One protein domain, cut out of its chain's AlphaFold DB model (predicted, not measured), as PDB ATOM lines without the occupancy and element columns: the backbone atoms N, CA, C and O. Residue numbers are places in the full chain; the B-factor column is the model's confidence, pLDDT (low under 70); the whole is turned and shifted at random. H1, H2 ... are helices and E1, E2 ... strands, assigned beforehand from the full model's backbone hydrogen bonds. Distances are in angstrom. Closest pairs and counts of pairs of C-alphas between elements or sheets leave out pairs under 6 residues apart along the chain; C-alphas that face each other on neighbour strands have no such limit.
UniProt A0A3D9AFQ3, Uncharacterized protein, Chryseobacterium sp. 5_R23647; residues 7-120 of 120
ATOM      1  N   LYS A   7     -35.770  44.305  -2.585       97.69
ATOM      2  CA  LYS A   7     -36.772  45.039  -1.810       97.69
ATOM      3  C   LYS A   7     -36.630  44.711  -0.339       97.69
ATOM      4  O   LYS A   7     -36.271  43.602   0.035       97.69
ATOM      5  N   SER A   8     -36.966  45.657   0.519       98.06
ATOM      6  CA  SER A   8     -37.044  45.418   1.955       98.06
ATOM      7  C   SER A   8     -38.248  46.114   2.548       98.06
ATOM      8  O   SER A   8     -38.725  47.105   2.001       98.06
ATOM      9  N   PHE A   9     -38.746  45.600   3.661       98.31
ATOM     10  CA  PHE A   9     -39.826  46.252   4.376       98.31
ATOM     11  C   PHE A   9     -39.727  46.051   5.880       98.31
ATOM     12  O   PHE A   9     -39.136  45.079   6.358       98.31
ATOM     13  N   GLU A  10     -40.309  46.991   6.609       97.81
ATOM     14  CA  GLU A  10     -40.412  46.971   8.061       97.81
ATOM     15  C   GLU A  10     -41.884  47.029   8.474       97.81
ATOM     16  O   GLU A  10     -42.675  47.732   7.845       97.81
ATOM     17  N   TYR A  11     -42.254  46.263   9.500       95.50
ATOM     18  CA  TYR A  11     -43.602  46.275  10.078       95.50
ATOM     19  C   TYR A  11     -43.569  45.878  11.551       95.50
ATOM     20  O   TYR A  11     -42.613  45.261  12.024       95.50
ATOM     21  N   THR A  12     -44.631  46.199  12.282       94.69
ATOM     22  CA  THR A  12     -44.780  45.793  13.682       94.69
ATOM     23  C   THR A  12     -45.754  44.624  13.796       94.69
ATOM     24  O   THR A  12     -46.871  44.677  13.281       94.69
ATOM     25  N   TYR A  13     -45.350  43.567  14.499       91.88
ATOM     26  CA  TYR A  13     -46.186  42.404  14.784       91.88
ATOM     27  C   TYR A  13     -46.427  42.256  16.288       91.88
ATOM     28  O   TYR A  13     -45.494  42.335  17.082       91.88
ATOM     29  N   LEU A  14     -47.681  42.029  16.683       90.25
ATOM     30  CA  LEU A  14     -48.088  41.915  18.086       90.25
ATOM     31  C   LEU A  14     -48.482  40.470  18.415       90.25
ATOM     32  O   LEU A  14     -49.389  39.915  17.788       90.25
ATOM     33  N   VAL A  15     -47.840  39.880  19.428       83.00
ATOM     34  CA  VAL A  15     -48.177  38.548  19.970       83.00
ATOM     35  C   VAL A  15     -48.183  38.604  21.483       83.00
ATOM     36  O   VAL A  15     -47.156  38.919  22.072       83.00
ATOM     37  N   ALA A  16     -49.307  38.237  22.107       79.81
ATOM     38  CA  ALA A  16     -49.426  38.126  23.566       79.81
ATOM     39  C   ALA A  16     -48.840  39.349  24.307       79.81
ATOM     40  O   ALA A  16     -47.993  39.205  25.184       79.81
ATOM     41  N   ASP A  17     -49.247  40.549  23.878       83.12
ATOM     42  CA  ASP A  17     -48.802  41.854  24.399       83.12
ATOM     43  C   ASP A  17     -47.303  42.171  24.226       83.12
ATOM     44  O   ASP A  17     -46.815  43.186  24.721       83.12
ATOM     45  N   CYS A  18     -46.570  41.345  23.478       87.56
ATOM     46  CA  CYS A  18     -45.209  41.618  23.049       87.56
ATOM     47  C   CYS A  18     -45.203  42.209  21.634       87.56
ATOM     48  O   CYS A  18     -45.807  41.664  20.704       87.56
ATOM     49  N   GLU A  19     -44.510  43.335  21.490       94.19
ATOM     50  CA  GLU A  19     -44.266  44.000  20.216       94.19
ATOM     51  C   GLU A  19     -42.971  43.492  19.590       94.19
ATOM     52  O   GLU A  19     -41.912  43.566  20.211       94.19
ATOM     53  N   TYR A  20     -43.062  43.017  18.350       94.50
ATOM     54  CA  TYR A  20     -41.930  42.618  17.526       94.50
ATOM     55  C   TYR A  20     -41.796  43.576  16.350       94.50
ATOM     56  O   TYR A  20     -42.685  43.671  15.502       94.50
ATOM     57  N   LYS A  21     -40.657  44.259  16.273       95.88
ATOM     58  CA  LYS A  21     -40.253  45.010  15.087       95.88
ATOM     59  C   LYS A  21     -39.661  44.045  14.086       95.88
ATOM     60  O   LYS A  21     -38.688  43.354  14.379       95.88
ATOM     61  N   MET A  22     -40.260  44.004  12.914       96.25
ATOM     62  CA  MET A  22     -39.899  43.103  11.842       96.25
ATOM     63  C   MET A  22     -39.145  43.882  10.786       96.25
ATOM     64  O   MET A  22     -39.593  44.945  10.367       96.25
ATOM     65  N   LYS A  23     -38.038  43.321  10.312       97.56
ATOM     66  CA  LYS A  23     -37.348  43.797   9.119       97.56
ATOM     67  C   LYS A  23     -37.111  42.630   8.189       97.56
ATOM     68  O   LYS A  23     -36.547  41.613   8.594       97.56
ATOM     69  N   VAL A  24     -37.559  42.784   6.954       98.25
ATOM     70  CA  VAL A  24     -37.549  41.736   5.941       98.25
ATOM     71  C   VAL A  24     -36.811  42.243   4.715       98.25
ATOM     72  O   VAL A  24     -37.028  43.366   4.269       98.25
ATOM     73  N   LEU A  25     -35.936  41.407   4.172       98.19
ATOM     74  CA  LEU A  25     -35.209  41.636   2.933       98.19
ATOM     75  C   LEU A  25     -35.603  40.545   1.932       98.19
ATOM     76  O   LEU A  25     -35.559  39.363   2.265       98.19
ATOM     77  N   ILE A  26     -35.975  40.953   0.723       97.81
ATOM     78  CA  ILE A  26     -36.382  40.101  -0.393       97.81
ATOM     79  C   ILE A  26     -35.433  40.365  -1.559       97.81
ATOM     80  O   ILE A  26     -35.355  41.486  -2.065       97.81
ATOM     81  N   VAL A  27     -34.729  39.327  -1.999       96.81
ATOM     82  CA  VAL A  27     -33.747  39.422  -3.085       96.81
ATOM     83  C   VAL A  27     -34.000  38.323  -4.104       96.81
ATOM     84  O   VAL A  27     -34.274  37.192  -3.708       96.81
ATOM     85  N   SER A  28     -33.887  38.611  -5.401       94.75
ATOM     86  CA  SER A  28     -33.931  37.564  -6.431       94.75
ATOM     87  C   SER A  28     -32.907  36.468  -6.137       94.75
ATOM     88  O   SER A  28     -31.756  36.737  -5.777       94.75
ATOM     89  N   ALA A  29     -33.324  35.212  -6.273       91.88
ATOM     90  CA  ALA A  29     -32.391  34.103  -6.230       91.88
ATOM     91  C   ALA A  29     -31.486  34.101  -7.480       91.88
ATOM     92  O   ALA A  29     -31.862  34.663  -8.511       91.88
ATOM     93  N   PRO A  30     -30.289  33.492  -7.397       88.12
ATOM     94  CA  PRO A  30     -29.465  33.218  -8.571       88.12
ATOM     95  C   PRO A  30     -30.231  32.409  -9.627       88.12
ATOM     96  O   PRO A  30     -31.061  31.578  -9.265       88.12
ATOM     97  N   GLU A  31     -29.933  32.621 -10.910       83.06
ATOM     98  CA  GLU A  31     -30.575  31.890 -12.020       83.06
ATOM     99  C   GLU A  31     -30.281  30.380 -11.993       83.06
ATOM    100  O   GLU A  31     -31.057  29.593 -12.524       83.06
ATOM    101  N   ASP A  32     -29.179  29.978 -11.362       85.00
ATOM    102  CA  ASP A  32     -28.728  28.596 -11.197       85.00
ATOM    103  C   ASP A  32     -29.183  27.966  -9.869       85.00
ATOM    104  O   ASP A  32     -28.647  26.940  -9.451       85.00
ATOM    105  N   ILE A  33     -30.150  28.572  -9.168       88.25
ATOM    106  CA  ILE A  33     -30.693  27.968  -7.951       88.25
ATOM    107  C   ILE A  33     -31.422  26.659  -8.279       88.25
ATOM    108  O   ILE A  33     -32.385  26.628  -9.042       88.25
ATOM    109  N   GLU A  34     -30.993  25.578  -7.633       89.44
ATOM    110  CA  GLU A  34     -31.657  24.278  -7.700       89.44
ATOM    111  C   GLU A  34     -32.404  24.003  -6.393       89.44
ATOM    112  O   GLU A  34     -31.852  24.113  -5.295       89.44
ATOM    113  N   ILE A  35     -33.679  23.634  -6.517       92.19
ATOM    114  CA  ILE A  35     -34.537  23.228  -5.405       92.19
ATOM    115  C   ILE A  35     -35.175  21.902  -5.807       92.19
ATOM    116  O   ILE A  35     -36.049  21.865  -6.664       92.19
ATOM    117  N   SER A  36     -34.740  20.800  -5.197       92.06
ATOM    118  CA  SER A  36     -34.984  19.438  -5.696       92.06
ATOM    119  C   SER A  36     -36.462  19.046  -5.811       92.06
ATOM    120  O   SER A  36     -36.797  18.142  -6.571       92.06
ATOM    121  N   ASN A  37     -37.345  19.694  -5.050       91.56
ATOM    122  CA  ASN A  37     -38.787  19.436  -5.025       91.56
ATOM    123  C   ASN A  37     -39.626  20.578  -5.639       91.56
ATOM    124  O   ASN A  37     -40.819  20.688  -5.343       91.56
ATOM    125  N   ILE A  38     -39.004  21.429  -6.459       88.81
ATOM    126  CA  ILE A  38     -39.636  22.495  -7.242       88.81
ATOM    127  C   ILE A  38     -39.144  22.384  -8.684       88.81
ATOM    128  O   ILE A  38     -37.968  22.129  -8.923       88.81
ATOM    129  N   ASP A  39     -40.029  22.618  -9.649       85.25
ATOM    130  CA  ASP A  39     -39.612  22.859 -11.029       85.25
ATOM    131  C   ASP A  39     -39.015  24.275 -11.134       85.25
ATOM    132  O   ASP A  39     -39.729  25.276 -11.238       85.25
ATOM    133  N   THR A  40     -37.693  24.373 -10.993       81.31
ATOM    134  CA  THR A  40     -36.977  25.655 -10.990       81.31
ATOM    135  C   THR A  40     -36.858  26.274 -12.377       81.31
ATOM    136  O   THR A  40     -36.693  27.489 -12.465       81.31
ATOM    137  N   GLU A  41     -36.986  25.490 -13.453       79.88
ATOM    138  CA  GLU A  41     -37.028  26.028 -14.816       79.88
ATOM    139  C   GLU A  41     -38.321  26.818 -15.034       79.88
ATOM    140  O   GLU A  41     -38.288  27.934 -15.556       79.88
ATOM    141  N   GLU A  42     -39.456  26.287 -14.567       79.62
ATOM    142  CA  GLU A  42     -40.743  26.983 -14.649       79.62
ATOM    143  C   GLU A  42     -40.845  28.191 -13.708       79.62
ATOM    144  O   GLU A  42     -41.510  29.173 -14.044       79.62
ATOM    145  N   ALA A  43     -40.179  28.138 -12.553       79.81
ATOM    146  CA  ALA A  43     -40.152  29.221 -11.571       79.81
ATOM    147  C   ALA A  43     -39.004  30.227 -11.791       79.81
ATOM    148  O   ALA A  43     -38.801  31.124 -10.967       79.81
ATOM    149  N   ASN A  44     -38.232  30.102 -12.874       80.94
ATOM    150  CA  ASN A  44     -37.074  30.959 -13.106       80.94
ATOM    151  C   ASN A  44     -37.482  32.443 -13.204       80.94
ATOM    152  O   ASN A  44     -38.459  32.801 -13.861       80.94
ATOM    153  N   GLY A  45     -36.740  33.317 -12.520       83.56
ATOM    154  CA  GLY A  45     -37.075  34.737 -12.357       83.56
ATOM    155  C   GLY A  45     -38.155  35.029 -11.304       83.56
ATOM    156  O   GLY A  45     -38.400  36.193 -10.998       83.56
ATOM    157  N   PHE A  46     -38.752  33.996 -10.703       89.56
ATOM    158  CA  PHE A  46     -39.838  34.092  -9.723       89.56
ATOM    159  C   PHE A  46     -39.503  33.439  -8.372       89.56
ATOM    160  O   PHE A  46     -40.388  33.193  -7.546       89.56
ATOM    161  N   ILE A  47     -38.216  33.181  -8.130       93.62
ATOM    162  CA  ILE A  47     -37.680  32.668  -6.867       93.62
ATOM    163  C   ILE A  47     -36.968  33.808  -6.138       93.62
ATOM    164  O   ILE A  47     -36.068  34.452  -6.682       93.62
ATOM    165  N   PHE A  48     -37.333  34.028  -4.879       95.75
ATOM    166  CA  PHE A  48     -36.799  35.102  -4.049       95.75
ATOM    167  C   PHE A  48     -36.255  34.549  -2.739       95.75
ATOM    168  O   PHE A  48     -36.947  33.833  -2.022       95.75
ATOM    169  N   LYS A  49     -35.024  34.917  -2.388       96.69
ATOM    170  CA  LYS A  49     -34.475  34.719  -1.047       96.69
ATOM    171  C   LYS A  49     -35.106  35.726  -0.097       96.69
ATOM    172  O   LYS A  49     -35.187  36.912  -0.413       96.69
ATOM    173  N   VAL A  50     -35.508  35.251   1.074       98.00
ATOM    174  CA  VAL A  50     -36.132  36.064   2.113       98.00
ATOM    175  C   VAL A  50     -35.305  35.954   3.385       98.00
ATOM    176  O   VAL A  50     -35.073  34.862   3.899       98.00
ATOM    177  N   ALA A  51     -34.859  37.091   3.906       97.50
ATOM    178  CA  ALA A  51     -34.212  37.184   5.207       97.50
ATOM    179  C   ALA A  51     -35.090  38.013   6.142       97.50
ATOM    180  O   ALA A  51     -35.593  39.067   5.753       97.50
ATOM    181  N   VAL A  52     -35.273  37.540   7.371       97.00
ATOM    182  CA  VAL A  52     -36.137  38.176   8.369       97.00
ATOM    183  C   VAL A  52     -35.348  38.353   9.656       97.00
ATOM    184  O   VAL A  52     -34.776  37.401  10.182       97.00
ATOM    185  N   SER A  53     -35.355  39.567  10.186       96.19
ATOM    186  CA  SER A  53     -34.833  39.899  11.509       96.19
ATOM    187  C   SER A  53     -35.944  40.472  12.376       96.19
ATOM    188  O   SER A  53     -36.825  41.169  11.864       96.19
ATOM    189  N   THR A  54     -35.893  40.186  13.676       95.19
ATOM    190  CA  THR A  54     -36.898  40.639  14.639       95.19
ATOM    191  C   THR A  54     -36.241  41.289  15.849       95.19
ATOM    192  O   THR A  54     -35.183  40.842  16.296       95.19
ATOM    193  N   GLU A  55     -36.888  42.307  16.408       95.19
ATOM    194  CA  GLU A  55     -36.505  42.918  17.679       95.19
ATOM    195  C   GLU A  55     -37.748  43.090  18.576       95.19
ATOM    196  O   GLU A  55     -38.648  43.846  18.202       95.19
ATOM    197  N   PRO A  56     -37.840  42.400  19.733       93.69
ATOM    198  CA  PRO A  56     -36.884  41.423  20.257       93.69
ATOM    199  C   PRO A  56     -36.828  40.147  19.399       93.69
ATOM    200  O   PRO A  56     -37.602  39.961  18.459       93.69
ATOM    201  N   GLN A  57     -35.885  39.255  19.703       92.31
ATOM    202  CA  GLN A  57     -35.787  37.973  19.005       92.31
ATOM    203  C   GLN A  57     -37.063  37.146  19.226       92.31
ATOM    204  O   GLN A  57     -37.441  36.872  20.365       92.31
ATOM    205  N   ILE A  58     -37.716  36.742  18.135       91.06
ATOM    206  CA  ILE A  58     -38.888  35.868  18.181       91.06
ATOM    207  C   ILE A  58     -38.470  34.438  18.539       91.06
ATOM    208  O   ILE A  58     -37.387  33.983  18.161       91.06
ATOM    209  N   SER A  59     -39.319  33.726  19.286       89.88
ATOM    210  CA  SER A  59     -39.048  32.327  19.632       89.88
ATOM    211  C   SER A  59     -38.967  31.460  18.362       89.88
ATOM    212  O   SER A  59     -39.853  31.570  17.506       89.88
ATOM    213  N   PRO A  60     -37.976  30.550  18.264       89.88
ATOM    214  CA  PRO A  60     -37.888  29.539  17.207       89.88
ATOM    215  C   PRO A  60     -39.156  28.689  17.042       89.88
ATOM    216  O   PRO A  60     -39.419  28.195  15.954       89.88
ATOM    217  N   GLU A  61     -39.969  28.559  18.097       87.06
ATOM    218  CA  GLU A  61     -41.269  27.875  18.040       87.06
ATOM    219  C   GLU A  61     -42.271  28.572  17.102       87.06
ATOM    220  O   GLU A  61     -43.153  27.923  16.542       87.06
ATOM    221  N   TYR A  62     -42.137  29.890  16.915       86.00
ATOM    222  CA  TYR A  62     -42.939  30.660  15.964       86.00
ATOM    223  C   TYR A  62     -42.230  30.828  14.622       86.00
ATOM    224  O   TYR A  62     -42.885  30.733  13.580       86.00
ATOM    225  N   PHE A  63     -40.926  31.129  14.643       92.50
ATOM    226  CA  PHE A  63     -40.141  31.382  13.439       92.50
ATOM    227  C   PHE A  63     -38.625  31.298  13.687       92.50
ATOM    228  O   PHE A  63     -38.082  31.981  14.554       92.50
ATOM    229  N   GLU A  64     -37.918  30.512  12.874       93.75
ATOM    230  CA  GLU A  64     -36.465  30.339  12.956       93.75
ATOM    231  C   GLU A  64     -35.723  31.314  12.028       93.75
ATOM    232  O   GLU A  64     -35.345  30.959  10.915       93.75
ATOM    233  N   THR A  65     -35.434  32.533  12.488       92.75
ATOM    234  CA  THR A  65     -34.783  33.591  11.676       92.75
ATOM    235  C   THR A  65     -33.436  33.210  11.043       92.75
ATOM    236  O   THR A  65     -33.014  33.848  10.082       92.75
ATOM    237  N   ALA A  66     -32.759  32.176  11.551       92.62
ATOM    238  CA  ALA A  66     -31.483  31.692  11.025       92.62
ATOM    239  C   ALA A  66     -31.613  30.801   9.772       92.62
ATOM    240  O   ALA A  66     -30.609  30.535   9.107       92.62
ATOM    241  N   LYS A  67     -32.817  30.306   9.449       94.69
ATOM    242  CA  LYS A  67     -33.048  29.457   8.272       94.69
ATOM    243  C   LYS A  67     -32.991  30.288   6.981       94.69
ATOM    244  O   LYS A  67     -33.313  31.473   6.958       94.69
ATOM    245  N   GLN A  68     -32.588  29.650   5.882       93.38
ATOM    246  CA  GLN A  68     -32.558  30.277   4.558       93.38
ATOM    247  C   GLN A  68     -33.938  30.187   3.909       93.38
ATOM    248  O   GLN A  68     -34.257  29.169   3.294       93.38
ATOM    249  N   TYR A  69     -34.758  31.230   4.060       97.31
ATOM    250  CA  TYR A  69     -36.102  31.244   3.491       97.31
ATOM    251  C   TYR A  69     -36.114  31.621   2.012       97.31
ATOM    252  O   TYR A  69     -35.317  32.435   1.536       97.31
ATOM    253  N   VAL A  70     -37.063  31.031   1.297       96.81
ATOM    254  CA  VAL A  70     -37.332  31.248  -0.114       96.81
ATOM    255  C   VAL A  70     -38.835  31.424  -0.305       96.81
ATOM    256  O   VAL A  70     -39.644  30.693   0.272       96.81
ATOM    257  N   PHE A  71     -39.200  32.403  -1.123       96.31
ATOM    258  CA  PHE A  71     -40.546  32.603  -1.636       96.31
ATOM    259  C   PHE A  71     -40.535  32.324  -3.140       96.31
ATOM    260  O   PHE A  71     -39.715  32.885  -3.864       96.31
ATOM    261  N   VAL A  72     -41.420  31.450  -3.605       94.19
ATOM    262  CA  VAL A  72     -41.520  31.028  -5.008       94.19
ATOM    263  C   VAL A  72     -42.910  31.376  -5.521       94.19
ATOM    264  O   VAL A  72     -43.887  30.965  -4.898       94.19
ATOM    265  N   PHE A  73     -43.012  32.082  -6.648       89.25
ATOM    266  CA  PHE A  73     -44.260  32.138  -7.415       89.25
ATOM    267  C   PHE A  73     -44.274  31.030  -8.471       89.25
ATOM    268  O   PHE A  73     -43.347  30.906  -9.268       89.25
ATOM    269  N   GLY A  74     -45.332  30.226  -8.451       78.38
ATOM    270  CA  GLY A  74     -45.651  29.246  -9.480       78.38
ATOM    271  C   GLY A  74     -46.620  29.806 -10.522       78.38
ATOM    272  O   GLY A  74     -46.985  30.987 -10.516       78.38
ATOM    273  N   ARG A  75     -47.066  28.936 -11.432       71.69
ATOM    274  CA  ARG A  75     -48.121  29.270 -12.398       71.69
ATOM    275  C   ARG A  75     -49.468  29.467 -11.694       71.69
ATOM    276  O   ARG A  75     -49.669  29.050 -10.560       71.69
ATOM    277  N   GLU A  76     -50.386  30.148 -12.377       72.38
ATOM    278  CA  GLU A  76     -51.784  30.333 -11.938       72.38
ATOM    279  C   GLU A  76     -51.968  31.061 -10.587       72.38
ATOM    280  O   GLU A  76     -53.048  31.039 -10.002       72.38
ATOM    281  N   GLY A  77     -50.942  31.778 -10.116       70.44
ATOM    282  CA  GLY A  77     -50.992  32.533  -8.860       70.44
ATOM    283  C   GLY A  77     -50.672  31.702  -7.616       70.44
ATOM    284  O   GLY A  77     -50.769  32.219  -6.498       70.44
ATOM    285  N   GLU A  78     -50.258  30.444  -7.792       84.44
ATOM    286  CA  GLU A  78     -49.711  29.648  -6.701       84.44
ATOM    287  C   GLU A  78     -48.418  30.277  -6.181       84.44
ATOM    288  O   GLU A  78     -47.603  30.816  -6.932       84.44
ATOM    289  N   HIS A  79     -48.220  30.214  -4.871       90.31
ATOM    290  CA  HIS A  79     -46.985  30.652  -4.245       90.31
ATOM    291  C   HIS A  79     -46.632  29.733  -3.087       90.31
ATOM    292  O   HIS A  79     -47.503  29.199  -2.401       90.31
ATOM    293  N   ARG A  80     -45.332  29.554  -2.866       93.25
ATOM    294  CA  ARG A  80     -44.797  28.718  -1.795       93.25
ATOM    295  C   ARG A  80     -43.787  29.515  -0.996       93.25
ATOM    296  O   ARG A  80     -42.938  30.198  -1.561       93.25
ATOM    297  N   PHE A  81     -43.876  29.409   0.322       96.50
ATOM    298  CA  PHE A  81     -42.920  30.003   1.244       96.50
ATOM    299  C   PHE A  81     -42.347  28.904   2.125       96.50
ATOM    300  O   PHE A  81     -43.088  28.170   2.776       96.50
ATOM    301  N   GLY A  82     -41.027  28.783   2.133       96.88
ATOM    302  CA  GLY A  82     -40.337  27.706   2.824       96.88
ATOM    303  C   GLY A  82     -38.906  28.071   3.149       96.88
ATOM    304  O   GLY A  82     -38.439  29.147   2.788       96.88
ATOM    305  N   TYR A  83     -38.202  27.174   3.821       96.69
ATOM    306  CA  TYR A  83     -36.756  27.248   3.979       96.69
ATOM    307  C   TYR A  83     -36.074  26.098   3.251       96.69
ATOM    308  O   TYR A  83     -36.668  25.041   3.039       96.69
ATOM    309  N   LEU A  84     -34.822  26.313   2.857       95.19
ATOM    310  CA  LEU A  84     -34.020  25.275   2.225       95.19
ATOM    311  C   LEU A  84     -33.437  24.333   3.277       95.19
ATOM    312  O   LEU A  84     -32.734  24.759   4.196       95.19
ATOM    313  N   GLU A  85     -33.695  23.041   3.110       95.25
ATOM    314  CA  GLU A  85     -33.104  21.976   3.912       95.25
ATOM    315  C   GLU A  85     -32.721  20.805   3.007       95.25
ATOM    316  O   GLU A  85     -33.558  20.229   2.312       95.25
ATOM    317  N   ASN A  86     -31.426  20.474   2.977       93.50
ATOM    318  CA  ASN A  86     -30.870  19.427   2.113       93.50
ATOM    319  C   ASN A  86     -31.299  19.562   0.634       93.50
ATOM    320  O   ASN A  86     -31.639  18.570  -0.005       93.50
ATOM    321  N   GLY A  87     -31.340  20.794   0.112       91.06
ATOM    322  CA  GLY A  87     -31.742  21.091  -1.271       91.06
ATOM    323  C   GLY A  87     -33.253  21.091  -1.530       91.06
ATOM    324  O   GLY A  87     -33.672  21.419  -2.634       91.06
ATOM    325  N   ASN A  88     -34.086  20.775  -0.536       95.44
ATOM    326  CA  ASN A  88     -35.543  20.806  -0.660       95.44
ATOM    327  C   ASN A  88     -36.124  22.076  -0.039       95.44
ATOM    328  O   ASN A  88     -35.642  22.549   0.992       95.44
ATOM    329  N   LEU A  89     -37.207  22.583  -0.627       96.25
ATOM    330  CA  LEU A  89     -38.052  23.590  -0.002       96.25
ATOM    331  C   LEU A  89     -38.975  22.911   1.012       96.25
ATOM    332  O   LEU A  89     -39.862  22.140   0.635       96.25
ATOM    333  N   VAL A  90     -38.759  23.208   2.290       96.69
ATOM    334  CA  VAL A  90     -39.582  22.735   3.405       96.69
ATOM    335  C   VAL A  90     -40.464  23.879   3.886       96.69
ATOM    336  O   VAL A  90     -39.979  24.961   4.220       96.69
ATOM    337  N   GLU A  91     -41.773  23.654   3.912       95.06
ATOM    338  CA  GLU A  91     -42.726  24.656   4.387       95.06
ATOM    339  C   GLU A  91     -42.720  24.704   5.923       95.06
ATOM    340  O   GLU A  91     -42.732  23.655   6.576       95.06
ATOM    341  N   PRO A  92     -42.683  25.902   6.534       93.88
ATOM    342  CA  PRO A  92     -42.768  26.029   7.977       93.88
ATOM    343  C   PRO A  92     -44.161  25.632   8.467       93.88
ATOM    344  O   PRO A  92     -45.153  25.691   7.735       93.88
ATOM    345  N   VAL A  93     -44.252  25.295   9.755       91.81
ATOM    346  CA  VAL A  93     -45.547  25.111  10.414       91.81
ATOM    347  C   VAL A  93     -46.342  26.410  10.305       91.81
ATOM    348  O   VAL A  93     -45.904  27.470  10.753       91.81
ATOM    349  N   GLN A  94     -47.524  26.318   9.699       92.38
ATOM    350  CA  GLN A  94     -48.363  27.481   9.457       92.38
ATOM    351  C   GLN A  94     -48.890  28.051  10.772       92.38
ATOM    352  O   GLN A  94     -49.534  27.368  11.568       92.38
ATOM    353  N   ASN A  95     -48.634  29.336  10.978       92.00
ATOM    354  CA  ASN A  95     -49.150  30.109  12.095       92.00
ATOM    355  C   ASN A  95     -49.480  31.533  11.617       92.00
ATOM    356  O   ASN A  95     -49.181  31.920  10.485       92.00
ATOM    357  N   ARG A  96     -50.107  32.331  12.487       91.06
ATOM    358  CA  ARG A  96     -50.525  33.695  12.134       91.06
ATOM    359  C   ARG A  96     -49.348  34.590  11.727       91.06
ATOM    360  O   ARG A  96     -49.536  35.478  10.902       91.06
ATOM    361  N   PHE A  97     -48.162  34.379  12.295       92.06
ATOM    362  CA  PHE A  97     -46.968  35.143  11.943       92.06
ATOM    363  C   PHE A  97     -46.554  34.861  10.494       92.06
ATOM    364  O   PHE A  97     -46.411  35.798   9.712       92.06
ATOM    365  N   ILE A  98     -46.452  33.581  10.118       94.44
ATOM    366  CA  ILE A  98     -46.108  33.153   8.753       94.44
ATOM    367  C   ILE A  98     -47.113  33.706   7.737       94.44
ATOM    368  O   ILE A  98     -46.711  34.248   6.713       94.44
ATOM    369  N   GLN A  99     -48.412  33.637   8.041       93.75
ATOM    370  CA  GLN A  99     -49.468  34.140   7.156       93.75
ATOM    371  C   GLN A  99     -49.335  35.645   6.883       93.75
ATOM    372  O   GLN A  99     -49.433  36.078   5.736       93.75
ATOM    373  N   VAL A 100     -49.088  36.444   7.927       94.50
ATOM    374  CA  VAL A 100     -48.891  37.898   7.789       94.50
ATOM    375  C   VAL A 100     -47.603  38.201   7.026       94.50
ATOM    376  O   VAL A 100     -47.603  39.058   6.144       94.50
ATOM    377  N   LEU A 101     -46.522  37.474   7.317       95.62
ATOM    378  CA  LEU A 101     -45.254  37.615   6.607       95.62
ATOM    379  C   LEU A 101     -45.418  37.341   5.103       95.62
ATOM    380  O   LEU A 101     -44.983  38.153   4.292       95.62
ATOM    381  N   MET A 102     -46.076  36.239   4.729       95.81
ATOM    382  CA  MET A 102     -46.329  35.877   3.329       95.81
ATOM    383  C   MET A 102     -47.166  36.932   2.603       95.81
ATOM    384  O   MET A 102     -46.827  37.319   1.485       95.81
ATOM    385  N   LEU A 103     -48.218  37.440   3.251       95.00
ATOM    386  CA  LEU A 103     -49.066  38.490   2.692       95.00
ATOM    387  C   LEU A 103     -48.276  39.781   2.443       95.00
ATOM    388  O   LEU A 103     -48.380  40.361   1.361       95.00
ATOM    389  N   ASN A 104     -47.441  40.196   3.397       96.69
ATOM    390  CA  ASN A 104     -46.599  41.378   3.232       96.69
ATOM    391  C   ASN A 104     -45.559  41.174   2.117       96.69
ATOM    392  O   ASN A 104     -45.399  42.050   1.273       96.69
ATOM    393  N   ILE A 105     -44.900  40.009   2.043       96.56
ATOM    394  CA  ILE A 105     -43.958  39.690   0.953       96.56
ATOM    395  C   ILE A 105     -44.651  39.801  -0.409       96.56
ATOM    396  O   ILE A 105     -44.135  40.470  -1.305       96.56
ATOM    397  N   GLN A 106     -45.836  39.202  -0.552       94.69
ATOM    398  CA  GLN A 106     -46.610  39.262  -1.788       94.69
ATOM    399  C   GLN A 106     -46.963  40.708  -2.160       94.69
ATOM    400  O   GLN A 106     -46.779  41.107  -3.307       94.69
ATOM    401  N   GLN A 107     -47.425  41.513  -1.199       94.44
ATOM    402  CA  GLN A 107     -47.727  42.929  -1.427       94.44
ATOM    403  C   GLN A 107     -46.502  43.708  -1.904       94.44
ATOM    404  O   GLN A 107     -46.594  44.425  -2.897       94.44
ATOM    405  N   ILE A 108     -45.352  43.534  -1.250       96.25
ATOM    406  CA  ILE A 108     -44.110  44.225  -1.612       96.25
ATOM    407  C   ILE A 108     -43.613  43.822  -3.005       96.25
ATOM    408  O   ILE A 108     -43.156  44.683  -3.761       96.25
ATOM    409  N   LEU A 109     -43.739  42.546  -3.374       93.44
ATOM    410  CA  LEU A 109     -43.376  42.055  -4.706       93.44
ATOM    411  C   LEU A 109     -44.307  42.576  -5.815       93.44
ATOM    412  O   LEU A 109     -43.866  42.706  -6.951       93.44
ATOM    413  N   MET A 110     -45.555  42.940  -5.502       91.69
ATOM    414  CA  MET A 110     -46.481  43.563  -6.462       91.69
ATOM    415  C   MET A 110     -46.240  45.066  -6.675       91.69
ATOM    416  O   MET A 110     -46.773  45.644  -7.624       91.69
ATOM    417  N   ILE A 111     -45.464  45.729  -5.809       93.75
ATOM    418  CA  ILE A 111     -45.138  47.150  -5.985       93.75
ATOM    419  C   ILE A 111     -44.163  47.296  -7.154       93.75
ATOM    420  O   ILE A 111     -43.091  46.692  -7.147       93.75
ATOM    421  N   ALA A 112     -44.511  48.152  -8.116       91.38
ATOM    422  CA  ALA A 112     -43.702  48.405  -9.305       91.38
ATOM    423  C   ALA A 112     -42.250  48.815  -8.982       91.38
ATOM    424  O   ALA A 112     -41.973  49.485  -7.983       91.38
ATOM    425  N   GLY A 113     -41.334  48.440  -9.877       91.50
ATOM    426  CA  GLY A 113     -39.891  48.618  -9.715       91.50
ATOM    427  C   GLY A 113     -39.245  47.441  -8.986       91.50
ATOM    428  O   GLY A 113     -39.916  46.699  -8.280       91.50
ATOM    429  N   ASN A 114     -37.933  47.277  -9.142       92.00
ATOM    430  CA  ASN A 114     -37.216  46.105  -8.623       92.00
ATOM    431  C   ASN A 114     -36.514  46.367  -7.290       92.00
ATOM    432  O   ASN A 114     -36.120  45.430  -6.609       92.00
ATOM    433  N   GLU A 115     -36.417  47.625  -6.870       94.94
ATOM    434  CA  GLU A 115     -35.729  48.015  -5.643       94.94
ATOM    435  C   GLU A 115     -36.616  48.894  -4.761       94.94
ATOM    436  O   GLU A 115     -37.539  49.551  -5.250       94.94
ATOM    437  N   GLY A 116     -36.357  48.904  -3.453       96.00
ATOM    438  CA  GLY A 116     -37.026  49.825  -2.536       96.00
ATOM    439  C   GLY A 116     -37.025  49.387  -1.077       96.00
ATOM    440  O   GLY A 116     -36.783  48.223  -0.748       96.00
ATOM    441  N   HIS A 117     -37.323  50.342  -0.200       96.25
ATOM    442  CA  HIS A 117     -37.585  50.105   1.213       96.25
ATOM    443  C   HIS A 117     -38.985  50.611   1.563       96.25
ATOM    444  O   HIS A 117     -39.334  51.738   1.207       96.25
ATOM    445  N   PHE A 118     -39.775  49.783   2.238       96.44
ATOM    446  CA  PHE A 118     -41.191  50.031   2.495       96.44
ATOM    447  C   PHE A 118     -41.517  49.924   3.987       96.44
ATOM    448  O   PHE A 118     -40.893  49.165   4.722       96.44
ATOM    449  N   PHE A 119     -42.534  50.660   4.422       92.06
ATOM    450  CA  PHE A 119     -43.089  50.564   5.770       92.06
ATOM    451  C   PHE A 119     -44.530  50.086   5.642       92.06
ATOM    452  O   PHE A 119     -45.290  50.671   4.865       92.06
ATOM    453  N   VAL A 120     -44.867  49.008   6.352       86.12
ATOM    454  CA  VAL A 120     -46.176  48.341   6.301       86.12
ATOM    455  C   VAL A 120     -46.861  48.421   7.658       86.12
ATOM    456  O   VAL A 120     -46.184  48.174   8.681       86.12
TER     457      VAL A 120
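This is residues 7 to 120 of the 120 residues of an uncharacterized protein of Chryseobacterium sp. 5_R23647 (UniProt A0A3D9AFQ3). A strongly twisted sheet of seven strands curls round a single helix, H1, which packs on one of its faces in two layers, a helix layer on a sheet layer. The longest axis runs from the turn between E1 and E2, at Asp 17, to the long unnamed stretch after E2, at Glu 41. The printed part has 114 residues with seven named strands and one named helix, in the order E1 E2 E3 E4 E5 E6 H1 E7; the sheet's order is E6 E5 E4 E3 E2 E1 E7, mixed, and the class is mixed, helices and strands. The whole is compact, with a radius of gyration of the C-alphas of 14.0 A and spans of 44 by 32 by 23 A.

Look first for the longest strand by residues, E2, residues 18 to 28, which runs 31.8 A from C-alpha 18 at (-45.209, 41.618, 23.049) to C-alpha 28. On one side of it find E1, residues 7 to 15, 25.4 A long, beginning at C-alpha 7 at (-36.772, 45.039, -1.810). On the other side is E3, residues 47 to 55, 26.6 A long. Further on come E4, residues 69 to 73, 13.6 A; E5, residues 79 to 85, 18.3 A; and E6, residues 88 to 90, 6.0 A. H1, residues 96 to 110, runs 21.4 A, and E7, residues 115 to 119, runs 13.8 A to C-alpha 119 at (-43.089, 50.564, 5.770).

Start at the hairpin of E1 and E2, antiparallel at 156 degrees, where N 9 and O 24 are 2.9 A apart, within hydrogen-bond range. E3 is antiparallel to E2, with N 51 and O 25 at 2.9 A. E4 follows beside E3, antiparallel, with N 48 and O 71 at 2.8 A. E5 is antiparallel to E4 over residues 79 to 83, with N 72 and O 80 at 2.8 A, and staggered, to E6 over residues 83 to 85, with N 85 and O 88 at 2.9 A. E1 to E6 form a meander, each strand the antiparallel neighbour of the one before. At the other edge E7 is parallel to E1 at 23 degrees, with N 8 and O 116 at 2.9 A. H1 is on the sheet; its closest C-alphas to E1 are those of Ile 108 and Lys 7, 7.4 A, and to E5 those of Met 102 and Phe 81, 7.1 A. In H1 every O i to N i+4 pair is within hydrogen-bond range.

The two C-alphas farthest apart, those of Asp 17 and Glu 41, are 43.9 A apart. The printed part has no cut. The links E2 to E3 and E3 to E4 are long, with 18 and 13 residues; the others are tight. The mean pLDDT of the printed part is 91.8, and no printed residue is under 70.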